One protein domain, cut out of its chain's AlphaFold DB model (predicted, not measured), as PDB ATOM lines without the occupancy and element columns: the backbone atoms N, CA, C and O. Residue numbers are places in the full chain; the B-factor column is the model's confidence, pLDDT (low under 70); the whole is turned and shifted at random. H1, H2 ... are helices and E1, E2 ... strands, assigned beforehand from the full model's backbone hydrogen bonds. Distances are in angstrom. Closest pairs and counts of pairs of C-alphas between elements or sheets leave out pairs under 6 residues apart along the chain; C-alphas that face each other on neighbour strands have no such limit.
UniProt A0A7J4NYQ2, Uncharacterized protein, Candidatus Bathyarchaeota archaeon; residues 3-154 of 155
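This is residues 3 to 154 of the 155 residues of an uncharacterized protein of Candidatus Bathyarchaeota archaeon (UniProt A0A7J4NYQ2). A twisted sheet of four strands lies between helices: the second half of the long helix H3 covers one face, and H4 and H5, side by side, pack over the other. The first half of H3 extends past the sheet, and there the helical hairpin H1 and H2 packs on it, making a helical head at one end of the longest axis. The printed part has 152 residues, with six named helices and four named strands in the order H1 H2 H3 E1 E2 E3 E4 H4 H5 H6. The sheet order is E1 E2 E3 E4, antiparallel throughout, and the class is mixed, helices and strands. The whole is compact, with a radius of gyration of the C-alphas of 16.3 A and spans of 51 by 36 by 28 A.

The strands are E1, residues 63 to 68; E2, residues 73 to 77; E3, residues 84 to 90, 19.3 A long; and E4, residues 94 to 99, 16.8 A long. H3, residues 35 to 59, is 35.9 A long, from C-alpha 35 at (218.795, 171.998, 288.889) to C-alpha 59 at (192.188, 171.444, 264.805). Before it come H1, residues 9 to 19, and H2, residues 24 to 31. After the sheet come H4, residues 111 to 124, 19.9 A long; H5, residues 138 to 149, 16.3 A long; and H6, residues 151 to 154, ending at C-alpha 154 at (181.454, 167.983, 288.937).

The strands form a meander, each the antiparallel neighbour of the one before, with E1 and E4 as edge strands. N 65 and O 75 are 2.8 A apart between E1 and E2, N 74 and O 87 2.8 A between E2 and E3, and N 88 and O 96 2.8 A between E3 and E4, each within hydrogen-bond range. The domain has three layers, helices on both faces of a sheet: H4 and H5 on one face, H3 on the other. H3 is over E2 and E3 at a height over the sheet of 7.5 A, slantwise to the strands, at 36 degrees to E3 on the local plane; the closest C-alphas of H3 and E3 are those of Leu 53 and Ile 87, 6.3 A apart. With residues 38 to 46 alone H3 touches H1, about perpendicular at 87 degrees, closest at the C-alphas of Gln 11 and Ser 45, 5.9 A. H4 and H5 touch at a shallow tilt of 17 degrees, the same way, closest at the C-alphas of Thr 115 and Pro 138, 5.1 A. H6 only grazes the sheet, with residues 152 to 153. Every O i to N i+4 pair is within hydrogen-bond range in H1, H2, H3 and H4; in H5 7 of 8 are, and H6 is too short for such a pair.

The two C-alphas farthest apart, those of Thr 34 and Lys 107, are 51.9 A apart. The printed part has no cut. The links E4 to H4 and H4 to H5 are long, the latter being residues 125 to 137. The mean pLDDT of the printed part is 92.3, and residues 102 to 104 are under 70.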
ATOM      1  N   SER A   3     203.889 159.807 271.606       70.31
ATOM      2  CA  SER A   3     204.416 160.891 272.443       70.31
ATOM      3  C   SER A   3     205.772 161.443 271.986       70.31
ATOM      4  O   SER A   3     206.041 162.633 272.171       70.31
ATOM      5  N   THR A   4     206.610 160.626 271.330       79.56
ATOM      6  CA  THR A   4     207.926 161.077 270.848       79.56
ATOM      7  C   THR A   4     207.846 161.995 269.628       79.56
ATOM      8  O   THR A   4     208.851 162.580 269.238       79.56
ATOM      9  N   ALA A   5     206.658 162.136 269.026       83.06
ATOM     10  CA  ALA A   5     206.408 163.129 267.984       83.06
ATOM     11  C   ALA A   5     206.412 164.568 268.535       83.06
ATOM     12  O   ALA A   5     206.664 165.507 267.786       83.06
ATOM     13  N   TYR A   6     206.165 164.741 269.840       90.06
ATOM     14  CA  TYR A   6     206.072 166.054 270.486       90.06
ATOM     15  C   TYR A   6     207.293 166.353 271.360       90.06
ATOM     16  O   TYR A   6     207.861 167.445 271.305       90.06
ATOM     17  N   LEU A   7     207.733 165.371 272.149       94.44
ATOM     18  CA  LEU A   7     208.886 165.479 273.041       94.44
ATOM     19  C   LEU A   7     209.971 164.485 272.632       94.44
ATOM     20  O   LEU A   7     209.676 163.360 272.244       94.44
ATOM     21  N   THR A   8     211.246 164.845 272.778       93.81
ATOM     22  CA  THR A   8     212.308 163.826 272.692       93.81
ATOM     23  C   THR A   8     212.170 162.827 273.845       93.81
ATOM     24  O   THR A   8     211.587 163.158 274.875       93.81
ATOM     25  N   THR A   9     212.750 161.627 273.734       93.12
ATOM     26  CA  THR A   9     212.707 160.617 274.815       93.12
ATOM     27  C   THR A   9     213.129 161.195 276.168       93.12
ATOM     28  O   THR A   9     212.469 160.962 277.175       93.12
ATOM     29  N   ARG A  10     214.187 162.017 276.179       92.69
ATOM     30  CA  ARG A  10     214.687 162.668 277.395       92.69
ATOM     31  C   ARG A  10     213.739 163.752 277.916       92.69
ATOM     32  O   ARG A  10     213.508 163.819 279.115       92.69
ATOM     33  N   GLN A  11     213.174 164.581 277.033       95.19
ATOM     34  CA  GLN A  11     212.168 165.584 277.416       95.19
ATOM     35  C   GLN A  11     210.923 164.924 278.009       95.19
ATOM     36  O   GLN A  11     210.416 165.367 279.035       95.19
ATOM     37  N   LEU A  12     210.471 163.833 277.391       95.69
ATOM     38  CA  LEU A  12     209.322 163.066 277.840       95.69
ATOM     39  C   LEU A  12     209.548 162.454 279.225       95.69
ATOM     40  O   LEU A  12     208.647 162.465 280.058       95.69
ATOM     41  N   GLU A  13     210.744 161.931 279.481       95.25
ATOM     42  CA  GLU A  13     211.080 161.351 280.777       95.25
ATOM     43  C   GLU A  13     211.169 162.401 281.885       95.25
ATOM     44  O   GLU A  13     210.580 162.209 282.943       95.25
ATOM     45  N   ILE A  14     211.821 163.536 281.620       96.00
ATOM     46  CA  ILE A  14     211.884 164.663 282.560       96.00
ATOM     47  C   ILE A  14     210.478 165.199 282.870       96.00
ATOM     48  O   ILE A  14     210.154 165.429 284.035       96.00
ATOM     49  N   TRP A  15     209.634 165.371 281.848       97.25
ATOM     50  CA  TRP A  15     208.249 165.814 282.022       97.25
ATOM     51  C   TRP A  15     207.435 164.824 282.867       97.25
ATOM     52  O   TRP A  15     206.761 165.242 283.807       97.25
ATOM     53  N   ASP A  16     207.541 163.520 282.594       95.88
ATOM     54  CA  ASP A  16     206.806 162.490 283.335       95.88
ATOM     55  C   ASP A  16     207.236 162.395 284.810       95.88
ATOM     56  O   ASP A  16     206.386 162.256 285.688       95.88
ATOM     57  N   LEU A  17     208.536 162.518 285.107       95.81
ATOM     58  CA  LEU A  17     209.037 162.563 286.487       95.81
ATOM     59  C   LEU A  17     208.490 163.783 287.239       95.81
ATOM     60  O   LEU A  17     208.006 163.651 288.362       95.81
ATOM     61  N   ASN A  18     208.502 164.957 286.601       96.25
ATOM     62  CA  ASN A  18     207.947 166.179 287.181       96.25
ATOM     63  C   ASN A  18     206.437 166.062 287.427       96.25
ATOM     64  O   ASN A  18     205.958 166.451 288.487       96.25
ATOM     65  N   ARG A  19     205.685 165.487 286.480       95.31
ATOM     66  CA  ARG A  19     204.246 165.223 286.634       95.31
ATOM     67  C   ARG A  19     203.954 164.296 287.820       95.31
ATOM     68  O   ARG A  19     202.947 164.470 288.495       95.31
ATOM     69  N   ARG A  20     204.839 163.332 288.095       93.88
ATOM     70  CA  ARG A  20     204.755 162.430 289.259       93.88
ATOM     71  C   ARG A  20     205.202 163.069 290.581       93.88
ATOM     72  O   ARG A  20     205.142 162.404 291.610       93.88
ATOM     73  N   GLY A  21     205.619 164.335 290.568       94.44
ATOM     74  CA  GLY A  21     206.001 165.085 291.763       94.44
ATOM     75  C   GLY A  21     207.469 164.951 292.171       94.44
ATOM     76  O   GLY A  21     207.821 165.426 293.248       94.44
ATOM     77  N   GLU A  22     208.332 164.345 291.343       95.94
ATOM     78  CA  GLU A  22     209.773 164.326 291.631       95.94
ATOM     79  C   GLU A  22     210.348 165.748 291.575       95.94
ATOM     80  O   GLU A  22     210.057 166.544 290.673       95.94
ATOM     81  N   SER A  23     211.189 166.082 292.550       95.38
ATOM     82  CA  SER A  23     211.818 167.391 292.640       95.38
ATOM     83  C   SER A  23     212.876 167.580 291.549       95.38
ATOM     84  O   SER A  23     213.491 166.644 291.040       95.38
ATOM     85  N   ARG A  24     213.185 168.840 291.229       94.50
ATOM     86  CA  ARG A  24     214.235 169.170 290.246       94.50
ATOM     87  C   ARG A  24     215.618 168.649 290.646       94.50
ATOM     88  O   ARG A  24     216.460 168.467 289.774       94.50
ATOM     89  N   ALA A  25     215.863 168.473 291.946       94.44
ATOM     90  CA  ALA A  25     217.108 167.907 292.450       94.44
ATOM     91  C   ALA A  25     217.188 166.411 292.126       94.44
ATOM     92  O   ALA A  25     218.148 166.000 291.485       94.44
ATOM     93  N   GLU A  26     216.144 165.646 292.457       96.62
ATOM     94  CA  GLU A  26     216.059 164.204 292.174       96.62
ATOM     95  C   GLU A  26     216.125 163.924 290.666       96.62
ATOM     96  O   GLU A  26     216.884 163.067 290.213       96.62
ATOM     97  N   ILE A  27     215.403 164.711 289.860       96.38
ATOM     98  CA  ILE A  27     215.484 164.623 288.395       96.38
ATOM     99  C   ILE A  27     216.912 164.939 287.921       96.38
ATOM    100  O   ILE A  27     217.445 164.241 287.062       96.38
ATOM    101  N   GLY A  28     217.551 165.969 288.480       96.06
ATOM    102  CA  GLY A  28     218.924 166.346 288.137       96.06
ATOM    103  C   GLY A  28     219.922 165.224 288.413       96.06
ATOM    104  O   GLY A  28     220.713 164.884 287.536       96.06
ATOM    105  N   GLU A  29     219.829 164.594 289.583       95.38
ATOM    106  CA  GLU A  29     220.673 163.464 289.980       95.38
ATOM    107  C   GLU A  29     220.531 162.273 289.026       95.38
ATOM    108  O   GLU A  29     221.541 161.724 288.583       95.38
ATOM    109  N   ARG A  30     219.302 161.927 288.614       94.94
ATOM    110  CA  ARG A  30     219.052 160.829 287.660       94.94
ATOM    111  C   ARG A  30     219.729 161.031 286.301       94.94
ATOM    112  O   ARG A  30     220.115 160.051 285.668       94.94
ATOM    113  N   PHE A  31     219.853 162.275 285.835       92.19
ATOM    114  CA  PHE A  31     220.399 162.593 284.508       92.19
ATOM    115  C   PHE A  31     221.812 163.194 284.529       92.19
ATOM    116  O   PHE A  31     222.354 163.484 283.462       92.19
ATOM    117  N   GLY A  32     222.410 163.395 285.708       93.06
ATOM    118  CA  GLY A  32     223.685 164.105 285.845       93.06
ATOM    119  C   GLY A  32     223.592 165.589 285.466       93.06
ATOM    120  O   GLY A  32     224.542 166.160 284.935       93.06
ATOM    121  N   PHE A  33     222.432 166.212 285.686       93.06
ATOM    122  CA  PHE A  33     222.150 167.605 285.349       93.06
ATOM    123  C   PHE A  33     222.105 168.504 286.581       93.06
ATOM    124  O   PHE A  33     221.760 168.091 287.686       93.06
ATOM    125  N   THR A  34     222.387 169.789 286.370       95.69
ATOM    126  CA  THR A  34     222.136 170.809 287.390       95.69
ATOM    127  C   THR A  34     220.634 171.070 287.519       95.69
ATOM    128  O   THR A  34     219.870 170.905 286.565       95.69
ATOM    129  N   ARG A  35     220.195 171.571 288.682       93.94
ATOM    130  CA  ARG A  35     218.795 171.998 288.889       93.94
ATOM    131  C   ARG A  35     218.332 173.021 287.842       93.94
ATOM    132  O   ARG A  35     217.168 173.005 287.452       93.94
ATOM    133  N   GLN A  36     219.240 173.888 287.388       94.94
ATOM    134  CA  GLN A  36     218.961 174.886 286.355       94.94
ATOM    135  C   GLN A  36     218.713 174.230 284.993       94.94
ATOM    136  O   GLN A  36     217.715 174.527 284.348       94.94
ATOM    137  N   ALA A  37     219.554 173.270 284.600       95.50
ATOM    138  CA  ALA A  37     219.361 172.530 283.355       95.50
ATOM    139  C   ALA A  37     218.031 171.752 283.346       95.50
ATOM    140  O   ALA A  37     217.351 171.705 282.321       95.50
ATOM    141  N   VAL A  38     217.614 171.196 284.492       96.69
ATOM    142  CA  VAL A  38     216.290 170.568 284.640       96.69
ATOM    143  C   VAL A  38     215.161 171.590 284.483       96.69
ATOM    144  O   VAL A  38     214.189 171.312 283.784       96.69
ATOM    145  N   TYR A  39     215.281 172.776 285.090       96.12
ATOM    146  CA  TYR A  39     214.293 173.848 284.939       96.12
ATOM    147  C   TYR A  39     214.119 174.265 283.473       96.12
ATOM    148  O   TYR A  39     212.989 174.335 282.988       96.12
ATOM    149  N   ASP A  40     215.220 174.474 282.751       96.38
ATOM    150  CA  ASP A  40     215.180 174.872 281.342       96.38
ATOM    151  C   ASP A  40     214.577 173.762 280.465       96.38
ATOM    152  O   ASP A  40     213.722 174.023 279.613       96.38
ATOM    153  N   ALA A  41     214.940 172.500 280.725       96.00
ATOM    154  CA  ALA A  41     214.361 171.345 280.040       96.00
ATOM    155  C   ALA A  41     212.851 171.211 280.296       96.00
ATOM    156  O   ALA A  41     212.092 170.930 279.361       96.00
ATOM    157  N   LEU A  42     212.397 171.441 281.532       97.31
ATOM    158  CA  LEU A  42     210.978 171.437 281.881       97.31
ATOM    159  C   LEU A  42     210.231 172.579 281.203       97.31
ATOM    160  O   LEU A  42     209.191 172.327 280.608       97.31
ATOM    161  N   LYS A  43     210.773 173.801 281.209       97.56
ATOM    162  CA  LYS A  43     210.156 174.953 280.538       97.56
ATOM    163  C   LYS A  43     209.891 174.668 279.057       97.56
ATOM    164  O   LYS A  43     208.792 174.918 278.568       97.56
ATOM    165  N   VAL A  44     210.871 174.091 278.358       96.81
ATOM    166  CA  VAL A  44     210.717 173.691 276.949       96.81
ATOM    167  C   VAL A  44     209.689 172.569 276.794       96.81
ATOM    168  O   VAL A  44     208.857 172.621 275.891       96.81
ATOM    169  N   SER A  45     209.733 171.555 277.659       97.50
ATOM    170  CA  SER A  45     208.834 170.397 277.566       97.50
ATOM    171  C   SER A  45     207.379 170.788 277.834       97.50
ATOM    172  O   SER A  45     206.504 170.423 277.055       97.50
ATOM    173  N   LEU A  46     207.128 171.602 278.863       98.19
ATOM    174  CA  LEU A  46     205.803 172.134 279.193       98.19
ATOM    175  C   LEU A  46     205.233 172.979 278.053       98.19
ATOM    176  O   LEU A  46     204.087 172.769 277.669       98.19
ATOM    177  N   GLY A  47     206.035 173.864 277.450       98.25
ATOM    178  CA  GLY A  47     205.584 174.667 276.308       98.25
ATOM    179  C   GLY A  47     205.210 173.819 275.086       98.25
ATOM    180  O   GLY A  47     204.229 174.101 274.403       98.25
ATOM    181  N   LYS A  48     205.947 172.732 274.829       98.12
ATOM    182  CA  LYS A  48     205.616 171.783 273.754       98.12
ATOM    183  C   LYS A  48     204.344 170.986 274.043       98.12
ATOM    184  O   LYS A  48     203.552 170.782 273.128       98.12
ATOM    185  N   VAL A  49     204.143 170.549 275.288       98.38
ATOM    186  CA  VAL A  49     202.909 169.865 275.707       98.38
ATOM    187  C   VAL A  49     201.716 170.809 275.587       98.38
ATOM    188  O   VAL A  49     200.719 170.441 274.974       98.38
ATOM    189  N   GLU A  50     201.831 172.044 276.079       98.56
ATOM    190  CA  GLU A  50     200.789 173.064 275.930       98.56
ATOM    191  C   GLU A  50     200.440 173.305 274.456       98.56
ATOM    192  O   GLU A  50     199.268 173.270 274.085       98.56
ATOM    193  N   SER A  51     201.448 173.493 273.600       98.12
ATOM    194  CA  SER A  51     201.243 173.679 272.162       98.12
ATOM    195  C   SER A  51     200.546 172.473 271.526       98.12
ATOM    196  O   SER A  51     199.608 172.657 270.756       98.12
ATOM    197  N   ALA A  52     200.929 171.246 271.889       97.75
ATOM    198  CA  ALA A  52     200.290 170.032 271.388       97.75
ATOM    199  C   ALA A  52     198.800 169.954 271.770       97.75
ATOM    200  O   ALA A  52     197.960 169.636 270.924       97.75
ATOM    201  N   LEU A  53     198.466 170.280 273.024       98.50
ATOM    202  CA  LEU A  53     197.085 170.319 273.508       98.50
ATOM    203  C   LEU A  53     196.272 171.389 272.768       98.50
ATOM    204  O   LEU A  53     195.207 171.090 272.230       98.50
ATOM    205  N   ARG A  54     196.798 172.616 272.679       98.50
ATOM    206  CA  ARG A  54     196.125 173.748 272.020       98.50
ATOM    207  C   ARG A  54     195.927 173.525 270.524       98.50
ATOM    208  O   ARG A  54     194.837 173.775 270.031       98.50
ATOM    209  N   HIS A  55     196.935 173.016 269.814       97.94
ATOM    210  CA  HIS A  55     196.802 172.693 268.391       97.94
ATOM    211  C   HIS A  55     195.745 171.613 268.151       97.94
ATOM    212  O   HIS A  55     195.026 171.670 267.161       97.94
ATOM    213  N   THR A  56     195.628 170.638 269.057       97.75
ATOM    214  CA  THR A  56     194.601 169.594 268.943       97.75
ATOM    215  C   THR A  56     193.204 170.157 269.193       97.75
ATOM    216  O   THR A  56     192.272 169.794 268.476       97.75
ATOM    217  N   ALA A  57     193.062 171.067 270.165       97.94
ATOM    218  CA  ALA A  57     191.813 171.785 270.400       97.94
ATOM    219  C   ALA A  57     191.405 172.616 269.176       97.94
ATOM    220  O   ALA A  57     190.285 172.472 268.697       97.94
ATOM    221  N   ASP A  58     192.330 173.404 268.626       97.56
ATOM    222  CA  ASP A  58     192.099 174.247 267.448       97.56
ATOM    223  C   ASP A  58     191.706 173.414 266.216       97.56
ATOM    224  O   ASP A  58     190.650 173.627 265.619       97.56
ATOM    225  N   ALA A  59     192.472 172.359 265.914       96.94
ATOM    226  CA  ALA A  59     192.188 171.444 264.805       96.94
ATOM    227  C   ALA A  59     190.836 170.717 264.933       96.94
ATOM    228  O   ALA A  59     190.285 170.270 263.928       96.94
ATOM    229  N   SER A  60     190.309 170.600 266.154       93.44
ATOM    230  CA  SER A  60     189.024 169.953 266.447       93.44
ATOM    231  C   SER A  60     187.910 170.957 266.769       93.44
ATOM    232  O   SER A  60     186.832 170.542 267.185       93.44
ATOM    233  N   SER A  61     188.153 172.264 266.591       95.56
ATOM    234  CA  SER A  61     187.202 173.344 266.902       95.56
ATOM    235  C   SER A  61     186.667 173.304 268.341       95.56
ATOM    236  O   SER A  61     185.478 173.501 268.575       95.56
ATOM    237  N   ILE A  62     187.542 173.034 269.309       97.50
ATOM    238  CA  ILE A  62     187.214 172.992 270.738       97.50
ATOM    239  C   ILE A  62     187.525 174.351 271.373       97.50
ATOM    240  O   ILE A  62     188.657 174.834 271.313       97.50
ATOM    241  N   GLU A  63     186.539 174.943 272.047       97.56
ATOM    242  CA  GLU A  63     186.724 176.148 272.855       97.56
ATOM    243  C   GLU A  63     187.411 175.788 274.174       97.56
ATOM    244  O   GLU A  63     186.892 174.999 274.964       97.56
ATOM    245  N   ILE A  64     188.591 176.357 274.417       97.56
ATOM    246  CA  ILE A  64     189.419 176.036 275.584       97.56
ATOM    247  C   ILE A  64     188.842 176.694 276.842       97.56
ATOM    248  O   ILE A  64     188.696 177.913 276.893       97.56
ATOM    249  N   ILE A  65     188.606 175.893 277.883       96.75
ATOM    250  CA  ILE A  65     188.252 176.355 279.232       96.75
ATOM    251  C   ILE A  65     189.517 176.498 280.081       96.75
ATOM    252  O   ILE A  65     189.748 177.538 280.694       96.75
ATOM    253  N   SER A  66     190.355 175.462 280.113       96.75
ATOM    254  CA  SER A  66     191.593 175.457 280.894       96.75
ATOM    255  C   SER A  66     192.659 174.575 280.252       96.75
ATOM    256  O   SER A  66     192.363 173.642 279.506       96.75
ATOM    257  N   VAL A  67     193.926 174.887 280.535       97.94
ATOM    258  CA  VAL A  67     195.082 174.099 280.092       97.94
ATOM    259  C   VAL A  67     196.033 173.920 281.266       97.94
ATOM    260  O   VAL A  67     196.486 174.899 281.854       97.94
ATOM    261  N   ASP A  68     196.371 172.672 281.563       97.38
ATOM    262  CA  ASP A  68     197.389 172.277 282.525       97.38
ATOM    263  C   ASP A  68     198.452 171.421 281.817       97.38
ATOM    264  O   ASP A  68     198.318 170.199 281.720       97.38
ATOM    265  N   PRO A  69     199.541 172.023 281.317       97.56
ATOM    266  CA  PRO A  69     200.618 171.274 280.673       97.56
ATOM    267  C   PRO A  69     201.477 170.466 281.656       97.56
ATOM    268  O   PRO A  69     202.198 169.563 281.226       97.56
ATOM    269  N   THR A  70     201.405 170.751 282.963       96.38
ATOM    270  CA  THR A  70     202.123 169.980 283.990       96.38
ATOM    271  C   THR A  70     201.522 168.593 284.099       96.38
ATOM    272  O   THR A  70     202.249 167.602 284.059       96.38
ATOM    273  N   ASN A  71     200.192 168.525 284.146       95.75
ATOM    274  CA  ASN A  71     199.477 167.263 284.042       95.75
ATOM    275  C   ASN A  71     199.260 166.831 282.585       95.75
ATOM    276  O   ASN A  71     198.961 165.673 282.334       95.75
ATOM    277  N   GLY A  72     199.453 167.696 281.596       97.06
ATOM    278  CA  GLY A  72     199.149 167.365 280.206       97.06
ATOM    279  C   GLY A  72     197.651 167.144 280.010       97.06
ATOM    280  O   GLY A  72     197.252 166.120 279.467       97.06
ATOM    281  N   ILE A  73     196.825 168.059 280.513       97.44
ATOM    282  CA  ILE A  73     195.368 168.018 280.389       97.44
ATOM    283  C   ILE A  73     194.880 169.373 279.874       97.44
ATOM    284  O   ILE A  73     195.358 170.421 280.296       97.44
ATOM    285  N   LEU A  74     193.924 169.357 278.956       98.06
ATOM    286  CA  LEU A  74     193.161 170.515 278.516       98.06
ATOM    287  C   LEU A  74     191.682 170.166 278.622       98.06
ATOM    288  O   LEU A  74     191.256 169.124 278.124       98.06
ATOM    289  N   LEU A  75     190.915 171.046 279.258       97.50
ATOM    290  CA  LEU A  75     189.460 170.992 279.275       97.50
ATOM    291  C   LEU A  75     188.926 172.039 278.305       97.50
ATOM    292  O   LEU A  75     189.352 173.196 278.319       97.50
ATOM    293  N   GLY A  76     187.983 171.640 277.468       96.75
ATOM    294  CA  GLY A  76     187.287 172.531 276.561       96.75
ATOM    295  C   GLY A  76     185.852 172.098 276.328       96.75
ATOM    296  O   GLY A  76     185.367 171.153 276.949       96.75
ATOM    297  N   THR A  77     185.173 172.803 275.430       96.12
ATOM    298  CA  THR A  77     183.803 172.485 275.018       96.12
ATOM    299  C   THR A  77     183.632 172.560 273.513       96.12
ATOM    300  O   THR A  77     184.336 173.303 272.828       96.12
ATOM    301  N   THR A  78     182.680 171.801 272.992       93.81
ATOM    302  CA  THR A  78     182.200 171.955 271.621       93.81
ATOM    303  C   THR A  78     181.344 173.229 271.497       93.81
ATOM    304  O   THR A  78     180.498 173.500 272.356       93.81
ATOM    305  N   PRO A  79     181.484 174.012 270.411       91.25
ATOM    306  CA  PRO A  79     180.674 175.214 270.202       91.25
ATOM    307  C   PRO A  79     179.171 174.933 270.041       91.25
ATOM    308  O   PRO A  79     178.347 175.779 270.379       91.25
ATOM    309  N   VAL A  80     178.818 173.758 269.501       88.81
ATOM    310  CA  VAL A  80     177.449 173.424 269.066       88.81
ATOM    311  C   VAL A  80     176.508 173.183 270.243       88.81
ATOM    312  O   VAL A  80     175.424 173.758 270.296       88.81
ATOM    313  N   ASP A  81     176.908 172.326 271.176       89.00
ATOM    314  CA  ASP A  81     176.060 171.823 272.259       89.00
ATOM    315  C   ASP A  81     176.699 171.987 273.642       89.00
ATOM    316  O   ASP A  81     176.132 171.540 274.637       89.00
ATOM    317  N   ARG A  82     177.860 172.655 273.717       91.12
ATOM    318  CA  ARG A  82     178.618 172.876 274.957       91.12
ATOM    319  C   ARG A  82     179.017 171.580 275.672       91.12
ATOM    320  O   ARG A  82     179.336 171.627 276.859       91.12
ATOM    321  N   SER A  83     179.051 170.446 274.964       91.12
ATOM    322  CA  SER A  83     179.599 169.201 275.507       91.12
ATOM    323  C   SER A  83     181.075 169.388 275.852       91.12
ATOM    324  O   SER A  83     181.813 170.086 275.151       91.12
ATOM    325  N   ARG A  84     181.510 168.812 276.967       93.25
ATOM    326  CA  ARG A  84     182.872 168.902 277.472       93.25
ATOM    327  C   ARG A  84     183.762 167.927 276.723       93.25
ATOM    328  O   ARG A  84     183.449 166.755 276.508       93.25
ATOM    329  N   VAL A  85     184.933 168.425 276.367       94.38
ATOM    330  CA  VAL A  85     185.969 167.661 275.692       94.38
ATOM    331  C   VAL A  85     187.254 167.784 276.481       94.38
ATOM    332  O   VAL A  85     187.671 168.876 276.865       94.38
ATOM    333  N   ILE A  86     187.886 166.645 276.722       95.94
ATOM    334  CA  ILE A  86     189.131 166.555 277.469       95.94
ATOM    335  C   ILE A  86     190.207 166.112 276.495       95.94
ATOM    336  O   ILE A  86     190.086 165.072 275.850       95.94
ATOM    337  N   ILE A  87     191.278 166.885 276.392       97.56
ATOM    338  CA  ILE A  87     192.459 166.517 275.620       97.56
ATOM    339  C   ILE A  87     193.570 166.205 276.610       97.56
ATOM    340  O   ILE A  87     193.912 167.015 277.464       97.56
ATOM    341  N   THR A  88     194.136 165.015 276.499       97.38
ATOM    342  CA  THR A  88     195.217 164.532 277.363       97.38
ATOM    343  C   THR A  88     196.491 164.365 276.562       97.38
ATOM    344  O   THR A  88     196.436 163.967 275.403       97.38
ATOM    345  N   PHE A  89     197.635 164.627 277.181       97.56
ATOM    346  CA  PHE A  89     198.948 164.197 276.733       97.56
ATOM    347  C   PHE A  89     199.488 163.187 277.747       97.56
ATOM    348  O   PHE A  89     199.630 163.518 278.925       97.56
ATOM    349  N   SER A  90     199.811 161.977 277.293       95.19
ATOM    350  CA  SER A  90     200.393 160.926 278.132       95.19
ATOM    351  C   SER A  90     201.659 160.332 277.534       95.19
ATOM    352  O   SER A  90     201.931 160.425 276.328       95.19
ATOM    353  N   ARG A  91     202.476 159.710 278.389       93.81
ATOM    354  CA  ARG A  91     203.769 159.162 277.986       93.81
ATOM    355  C   ARG A  91     203.599 158.040 276.977       93.81
ATOM    356  O   ARG A  91     204.364 157.978 276.013       93.81
ATOM    357  N   ARG A  92     202.619 157.162 277.171       92.50
ATOM    358  CA  ARG A  92     202.405 156.000 276.305       92.50
ATOM    359  C   ARG A  92     201.687 156.359 275.008       92.50
ATOM    360  O   ARG A  92     202.101 155.888 273.943       92.50
ATOM    361  N   HIS A  93     200.661 157.207 275.076       93.19
ATOM    362  CA  HIS A  93     199.734 157.420 273.955       93.19
ATOM    363  C   HIS A  93     199.863 158.781 273.263       93.19
ATOM    364  O   HIS A  93     199.273 158.963 272.197       93.19
ATOM    365  N   GLY A  94     200.680 159.702 273.785       94.25
ATOM    366  CA  GLY A  94     200.784 161.061 273.248       94.25
ATOM    367  C   GLY A  94     199.481 161.825 273.460       94.25
ATOM    368  O   GLY A  94     198.860 161.680 274.510       94.25
ATOM    369  N   VAL A  95     199.061 162.623 272.474       95.88
ATOM    370  CA  VAL A  95     197.795 163.362 272.565       95.88
ATOM    371  C   VAL A  95     196.598 162.444 272.283       95.88
ATOM    372  O   VAL A  95     196.596 161.723 271.285       95.88
ATOM    373  N   GLN A  96     195.582 162.476 273.144       94.88
ATOM    374  CA  GLN A  96     194.282 161.819 272.964       94.88
ATOM    375  C   GLN A  96     193.150 162.790 273.312       94.88
ATOM    376  O   GLN A  96     193.295 163.583 274.240       94.88
ATOM    377  N   THR A  97     192.025 162.683 272.605       94.12
ATOM    378  CA  THR A  97     190.814 163.493 272.814       94.12
ATOM    379  C   THR A  97     189.675 162.604 273.308       94.12
ATOM    380  O   THR A  97     189.468 161.514 272.771       94.12
ATOM    381  N   TRP A  98     188.936 163.076 274.308       92.44
ATOM    382  CA  TRP A  98     187.849 162.364 274.971       92.44
ATOM    383  C   TRP A  98     186.599 163.240 275.000       92.44
ATOM    384  O   TRP A  98     186.599 164.300 275.627       92.44
ATOM    385  N   HIS A  99     185.538 162.793 274.335       87.94
ATOM    386  CA  HIS A  99     184.224 163.432 274.390       87.94
ATOM    387  C   HIS A  99     183.504 162.935 275.638       87.94
ATOM    388  O   HIS A  99     183.219 161.742 275.757       87.94
ATOM    389  N   PHE A 100     183.287 163.825 276.603       81.88
ATOM    390  CA  PHE A 100     182.851 163.425 277.934       81.88
ATOM    391  C   PHE A 100     181.381 162.996 277.928       81.88
ATOM    392  O   PHE A 100     181.040 161.978 278.513       81.88
ATOM    393  N   GLU A 101     180.502 163.705 277.228       80.25
ATOM    394  CA  GLU A 101     179.063 163.422 277.215       80.25
ATOM    395  C   GLU A 101     178.625 162.383 276.167       80.25
ATOM    396  O   GLU A 101     177.441 162.056 276.122       80.25
ATOM    397  N   GLU A 102     179.528 161.832 275.344       69.69
ATOM    398  CA  GLU A 102     179.164 160.878 274.281       69.69
ATOM    399  C   GLU A 102     178.820 159.480 274.847       69.69
ATOM    400  O   GLU A 102     179.706 158.742 275.297       69.69
ATOM    401  N   PRO A 103     177.536 159.064 274.838       59.59
ATOM    402  CA  PRO A 103     177.075 158.061 275.794       59.59
ATOM    403  C   PRO A 103     177.171 156.606 275.304       59.59
ATOM    404  O   PRO A 103     177.299 155.703 276.134       59.59
ATOM    405  N   ASP A 104     177.143 156.334 273.992       69.06
ATOM    406  CA  ASP A 104     177.010 154.962 273.469       69.06
ATOM    407  C   ASP A 104     178.285 154.427 272.796       69.06
ATOM    408  O   ASP A 104     178.387 154.286 271.577       69.06
ATOM    409  N   CYS A 105     179.264 154.038 273.615       79.56
ATOM    410  CA  CYS A 105     180.393 153.227 273.147       79.56
ATOM    411  C   CYS A 105     180.010 151.757 272.865       79.56
ATOM    412  O   CYS A 105     180.863 150.991 272.419       79.56
ATOM    413  N   GLY A 106     178.775 151.313 273.125       72.12
ATOM    414  CA  GLY A 106     178.385 149.900 273.027       72.12
ATOM    415  C   GLY A 106     178.401 149.349 271.599       72.12
ATOM    416  O   GLY A 106     178.595 148.152 271.400       72.12
ATOM    417  N   LYS A 107     178.252 150.225 270.600       76.69
ATOM    418  CA  LYS A 107     178.234 149.873 269.167       76.69
ATOM    419  C   LYS A 107     179.499 150.298 268.414       76.69
ATOM    420  O   LYS A 107     179.582 150.123 267.201       76.69
ATOM    421  N   CYS A 108     180.479 150.871 269.112       83.00
ATOM    422  CA  CYS A 108     181.696 151.388 268.497       83.00
ATOM    423  C   CYS A 108     182.685 150.255 268.175       83.00
ATOM    424  O   CYS A 108     183.013 149.427 269.021       83.00
ATOM    425  N   SER A 109     183.249 150.241 266.964       86.00
ATOM    426  CA  SER A 109     184.289 149.270 266.584       86.00
ATOM    427  C   SER A 109     185.606 149.460 267.347       86.00
ATOM    428  O   SER A 109     186.471 148.585 267.331       86.00
ATOM    429  N   TYR A 110     185.782 150.606 268.012       87.75
ATOM    430  CA  TYR A 110     187.000 150.970 268.735       87.75
ATOM    431  C   TYR A 110     186.904 150.785 270.252       87.75
ATOM    432  O   TYR A 110     187.860 151.117 270.950       87.75
ATOM    433  N   THR A 111     185.816 150.211 270.774       89.00
ATOM    434  CA  THR A 111     185.559 150.084 272.221       89.00
ATOM    435  C   THR A 111     186.737 149.500 272.988       89.00
ATOM    436  O   THR A 111     187.231 150.138 273.911       89.00
ATOM    437  N   ARG A 112     187.270 148.349 272.550       90.19
ATOM    438  CA  ARG A 112     188.430 147.717 273.200       90.19
ATOM    439  C   ARG A 112     189.646 148.648 273.249       90.19
ATOM    440  O   ARG A 112     190.285 148.772 274.286       90.19
ATOM    441  N   ARG A 113     189.935 149.338 272.141       90.88
ATOM    442  CA  ARG A 113     191.068 150.269 272.035       90.88
ATOM    443  C   ARG A 113     190.901 151.467 272.970       90.88
ATOM    444  O   ARG A 113     191.878 151.901 273.574       90.88
ATOM    445  N   CYS A 114     189.690 152.012 273.081       91.06
ATOM    446  CA  CYS A 114     189.399 153.112 273.998       91.06
ATOM    447  C   CYS A 114     189.515 152.662 275.460       91.06
ATOM    448  O   CYS A 114     190.163 153.351 276.240       91.06
ATOM    449  N   THR A 115     188.979 151.486 275.812       92.31
ATOM    450  CA  THR A 115     189.116 150.909 277.159       92.31
ATOM    451  C   THR A 115     190.582 150.713 277.537       92.31
ATOM    452  O   THR A 115     191.000 151.173 278.594       92.31
ATOM    453  N   GLU A 116     191.388 150.086 276.672       93.88
ATOM    454  CA  GLU A 116     192.822 149.869 276.922       93.88
ATOM    455  C   GLU A 116     193.562 151.191 277.168       93.88
ATOM    456  O   GLU A 116     194.341 151.307 278.111       93.88
ATOM    457  N   ARG A 117     193.270 152.221 276.367       94.50
ATOM    458  CA  ARG A 117     193.874 153.548 276.533       94.50
ATOM    459  C   ARG A 117     193.454 154.247 277.816       94.50
ATOM    460  O   ARG A 117     194.300 154.870 278.438       94.50
ATOM    461  N   LEU A 118     192.188 154.145 278.213       94.50
ATOM    462  CA  LEU A 118     191.703 154.719 279.469       94.50
ATOM    463  C   LEU A 118     192.312 154.016 280.685       94.50
ATOM    464  O   LEU A 118     192.693 154.677 281.643       94.50
ATOM    465  N   ILE A 119     192.460 152.689 280.639       95.81
ATOM    466  CA  ILE A 119     193.143 151.931 281.698       95.81
ATOM    467  C   ILE A 119     194.610 152.360 281.804       95.81
ATOM    468  O   ILE A 119     195.115 152.564 282.908       95.81
ATOM    469  N   ASP A 120     195.288 152.517 280.668       95.56
ATOM    470  CA  ASP A 120     196.665 153.005 280.629       95.56
ATOM    471  C   ASP A 120     196.782 154.438 281.156       95.56
ATOM    472  O   ASP A 120     197.682 154.725 281.944       95.56
ATOM    473  N   GLU A 121     195.855 155.316 280.766       95.25
ATOM    474  CA  GLU A 121     195.769 156.692 281.253       95.25
ATOM    475  C   GLU A 121     195.595 156.708 282.776       95.25
ATOM    476  O   GLU A 121     196.390 157.329 283.474       95.25
ATOM    477  N   ALA A 122     194.634 155.956 283.320       95.06
ATOM    478  CA  ALA A 122     194.436 155.821 284.762       95.06
ATOM    479  C   ALA A 122     195.709 155.342 285.477       95.06
ATOM    480  O   ALA A 122     196.111 155.924 286.486       95.06
ATOM    481  N   GLY A 123     196.389 154.337 284.917       94.75
ATOM    482  CA  GLY A 123     197.655 153.835 285.444       94.75
ATOM    483  C   GLY A 123     198.757 154.899 285.468       94.75
ATOM    484  O   GLY A 123     199.428 155.060 286.486       94.75
ATOM    485  N   GLU A 124     198.917 155.677 284.394       93.06
ATOM    486  CA  GLU A 124     199.878 156.788 284.353       93.06
ATOM    487  C   GLU A 124     199.535 157.899 285.354       93.06
ATOM    488  O   GLU A 124     200.435 158.567 285.875       93.06
ATOM    489  N   ARG A 125     198.248 158.090 285.645       92.75
ATOM    490  CA  ARG A 125     197.718 159.079 286.594       92.75
ATOM    491  C   ARG A 125     197.757 158.600 288.050       92.75
ATOM    492  O   ARG A 125     197.436 159.380 288.938       92.75
ATOM    493  N   GLY A 126     198.148 157.349 288.302       92.50
ATOM    494  CA  GLY A 126     198.144 156.755 289.644       92.50
ATOM    495  C   GLY A 126     196.745 156.403 290.168       92.50
ATOM    496  O   GLY A 126     196.584 156.175 291.365       92.50
ATOM    497  N   ILE A 127     195.739 156.346 289.293       93.50
ATOM    498  CA  ILE A 127     194.360 155.998 289.638       93.50
ATOM    499  C   ILE A 127     194.224 154.475 289.663       93.50
ATOM    500  O   ILE A 127     194.465 153.789 288.666       93.50
ATOM    501  N   GLN A 128     193.814 153.936 290.810       92.94
ATOM    502  CA  GLN A 128     193.553 152.507 290.968       92.94
ATOM    503  C   GLN A 128     192.130 152.179 290.515       92.94
ATOM    504  O   GLN A 128     191.164 152.634 291.121       92.94
ATOM    505  N   LEU A 129     192.014 151.374 289.458       93.62
ATOM    506  CA  LEU A 129     190.735 150.893 288.933       93.62
ATOM    507  C   LEU A 129     190.440 149.478 289.432       93.62
ATOM    508  O   LEU A 129     191.289 148.586 289.287       93.62
ATOM    509  N   SER A 130     189.225 149.262 289.938       94.12
ATOM    510  CA  SER A 130     188.721 147.934 290.304       94.12
ATOM    511  C   SER A 130     188.494 147.044 289.074       94.12
ATOM    512  O   SER A 130     188.393 147.521 287.940       94.12
ATOM    513  N   ASP A 131     188.369 145.731 289.289       92.12
ATOM    514  CA  ASP A 131     188.045 144.782 288.214       92.12
ATOM    515  C   ASP A 131     186.694 145.076 287.552       92.12
ATOM    516  O   ASP A 131     186.521 144.822 286.359       92.12
ATOM    517  N   GLU A 132     185.744 145.626 288.310       91.94
ATOM    518  CA  GLU A 132     184.448 146.058 287.792       91.94
ATOM    519  C   GLU A 132     184.606 147.275 286.873       91.94
ATOM    520  O   GLU A 132     184.134 147.248 285.737       91.94
ATOM    521  N   GLN A 133     185.351 148.297 287.309       91.62
ATOM    522  CA  GLN A 133     185.617 149.503 286.514       91.62
ATOM    523  C   GLN A 133     186.338 149.178 285.203       91.62
ATOM    524  O   GLN A 133     185.983 149.693 284.146       91.62
ATOM    525  N   ARG A 134     187.299 148.248 285.232       90.50
ATOM    526  CA  ARG A 134     188.031 147.795 284.034       90.50
ATOM    527  C   ARG A 134     187.143 147.110 282.989       90.50
ATOM    528  O   ARG A 134     187.562 146.987 281.839       90.50
ATOM    529  N   ARG A 135     185.944 146.655 283.367       89.94
ATOM    530  CA  ARG A 135     184.958 146.020 282.472       89.94
ATOM    531  C   ARG A 135     183.872 146.987 281.994       89.94
ATOM    532  O   ARG A 135     183.019 146.584 281.205       89.94
ATOM    533  N   MET A 136     183.879 148.236 282.461       89.75
ATOM    534  CA  MET A 136     182.911 149.245 282.038       89.75
ATOM    535  C   MET A 136     183.121 149.667 280.579       89.75
ATOM    536  O   MET A 136     184.204 149.533 280.003       89.75
ATOM    537  N   LEU A 137     182.063 150.221 279.981       89.75
ATOM    538  CA  LEU A 137     182.166 150.888 278.686       89.75
ATOM    539  C   LEU A 137     183.121 152.093 278.782       89.75
ATOM    540  O   LEU A 137     183.118 152.769 279.812       89.75
ATOM    541  N   PRO A 138     183.879 152.410 277.713       90.25
ATOM    542  CA  PRO A 138     184.816 153.529 277.701       90.25
ATOM    543  C   PRO A 138     184.217 154.857 278.165       90.25
ATOM    544  O   PRO A 138     184.863 155.555 278.932       90.25
ATOM    545  N   SER A 139     182.985 155.188 277.762       87.31
ATOM    546  CA  SER A 139     182.308 156.425 278.180       87.31
ATOM    547  C   SER A 139     182.159 156.519 279.702       87.31
ATOM    548  O   SER A 139     182.536 157.519 280.307       87.31
ATOM    549  N   LYS A 140     181.704 155.436 280.346       88.88
ATOM    550  CA  LYS A 140     181.578 155.358 281.811       88.88
ATOM    551  C   LYS A 140     182.934 155.359 282.510       88.88
ATOM    552  O   LYS A 140     183.115 156.043 283.507       88.88
ATOM    553  N   LEU A 141     183.899 154.617 281.971       91.19
ATOM    554  CA  LEU A 141     185.243 154.569 282.540       91.19
ATOM    555  C   LEU A 141     185.941 155.939 282.459       91.19
ATOM    556  O   LEU A 141     186.617 156.344 283.401       91.19
ATOM    557  N   ALA A 142     185.760 156.669 281.357       91.00
ATOM    558  CA  ALA A 142     186.272 158.023 281.198       91.00
ATOM    559  C   ALA A 142     185.674 158.977 282.240       91.00
ATOM    560  O   ALA A 142     186.415 159.782 282.801       91.00
ATOM    561  N   HIS A 143     184.376 158.863 282.549       88.88
ATOM    562  CA  HIS A 143     183.751 159.625 283.639       88.88
ATOM    563  C   HIS A 143     184.457 159.385 284.965       88.88
ATOM    564  O   HIS A 143     184.965 160.340 285.548       88.88
ATOM    565  N   ASP A 144     184.559 158.130 285.401       89.12
ATOM    566  CA  ASP A 144     185.202 157.773 286.671       89.12
ATOM    567  C   ASP A 144     186.632 158.326 286.770       89.12
ATOM    568  O   ASP A 144     187.023 158.906 287.787       89.12
ATOM    569  N   ILE A 145     187.408 158.188 285.690       92.31
ATOM    570  CA  ILE A 145     188.790 158.667 285.630       92.31
ATOM    571  C   ILE A 145     188.830 160.194 285.700       92.31
ATOM    572  O   ILE A 145     189.488 160.756 286.577       92.31
ATOM    573  N   PHE A 146     188.144 160.895 284.801       91.31
ATOM    574  CA  PHE A 146     188.305 162.341 284.684       91.31
ATOM    575  C   PHE A 146     187.607 163.118 285.801       91.31
ATOM    576  O   PHE A 146     188.122 164.160 286.192       91.31
ATOM    577  N   TYR A 147     186.546 162.591 286.418       89.25
ATOM    578  CA  TYR A 147     185.980 163.177 287.638       89.25
ATOM    579  C   TYR A 147     186.961 163.196 288.812       89.25
ATOM    580  O   TYR A 147     186.831 164.033 289.715       89.25
ATOM    581  N   SER A 148     187.919 162.267 288.840       87.06
ATOM    582  CA  SER A 148     188.978 162.255 289.852       87.06
ATOM    583  C   SER A 148     190.097 163.263 289.555       87.06
ATOM    584  O   SER A 148     190.753 163.719 290.487       87.06
ATOM    585  N   LEU A 149     190.275 163.644 288.284       87.62
ATOM    586  CA  LEU A 149     191.364 164.507 287.809       87.62
ATOM    587  C   LEU A 149     190.964 165.975 287.641       87.62
ATOM    588  O   LEU A 149     191.801 166.853 287.821       87.62
ATOM    589  N   LEU A 150     189.708 166.230 287.275       88.00
ATOM    590  CA  LEU A 150     189.185 167.544 286.911       88.00
ATOM    591  C   LEU A 150     187.958 167.864 287.777       88.00
ATOM    592  O   LEU A 150     186.835 167.469 287.439       88.00
ATOM    593  N   PRO A 151     188.142 168.554 288.917       81.75
ATOM    594  CA  PRO A 151     187.040 168.999 289.766       81.75
ATOM    595  C   PRO A 151     185.980 169.818 289.017       81.75
ATOM    596  O   PRO A 151     184.804 169.760 289.369       81.75
ATOM    597  N   GLU A 152     186.375 170.526 287.958       82.19
ATOM    598  CA  GLU A 152     185.527 171.359 287.100       82.19
ATOM    599  C   GLU A 152     184.439 170.566 286.359       82.19
ATOM    600  O   GLU A 152     183.472 171.144 285.869       82.19
ATOM    601  N   LEU A 153     184.560 169.236 286.285       81.06
ATOM    602  CA  LEU A 153     183.542 168.380 285.674       81.06
ATOM    603  C   LEU A 153     182.347 168.107 286.602       81.06
ATOM    604  O   LEU A 153     181.302 167.672 286.127       81.06
ATOM    605  N   ARG A 154     182.467 168.345 287.917       71.00
ATOM    606  CA  ARG A 154     181.454 167.983 288.937       71.00
ATOM    607  C   ARG A 154     180.270 168.955 289.047       71.00
ATOM    608  O   ARG A 154     179.535 168.888 290.029       71.00
TER     609      ARG A 154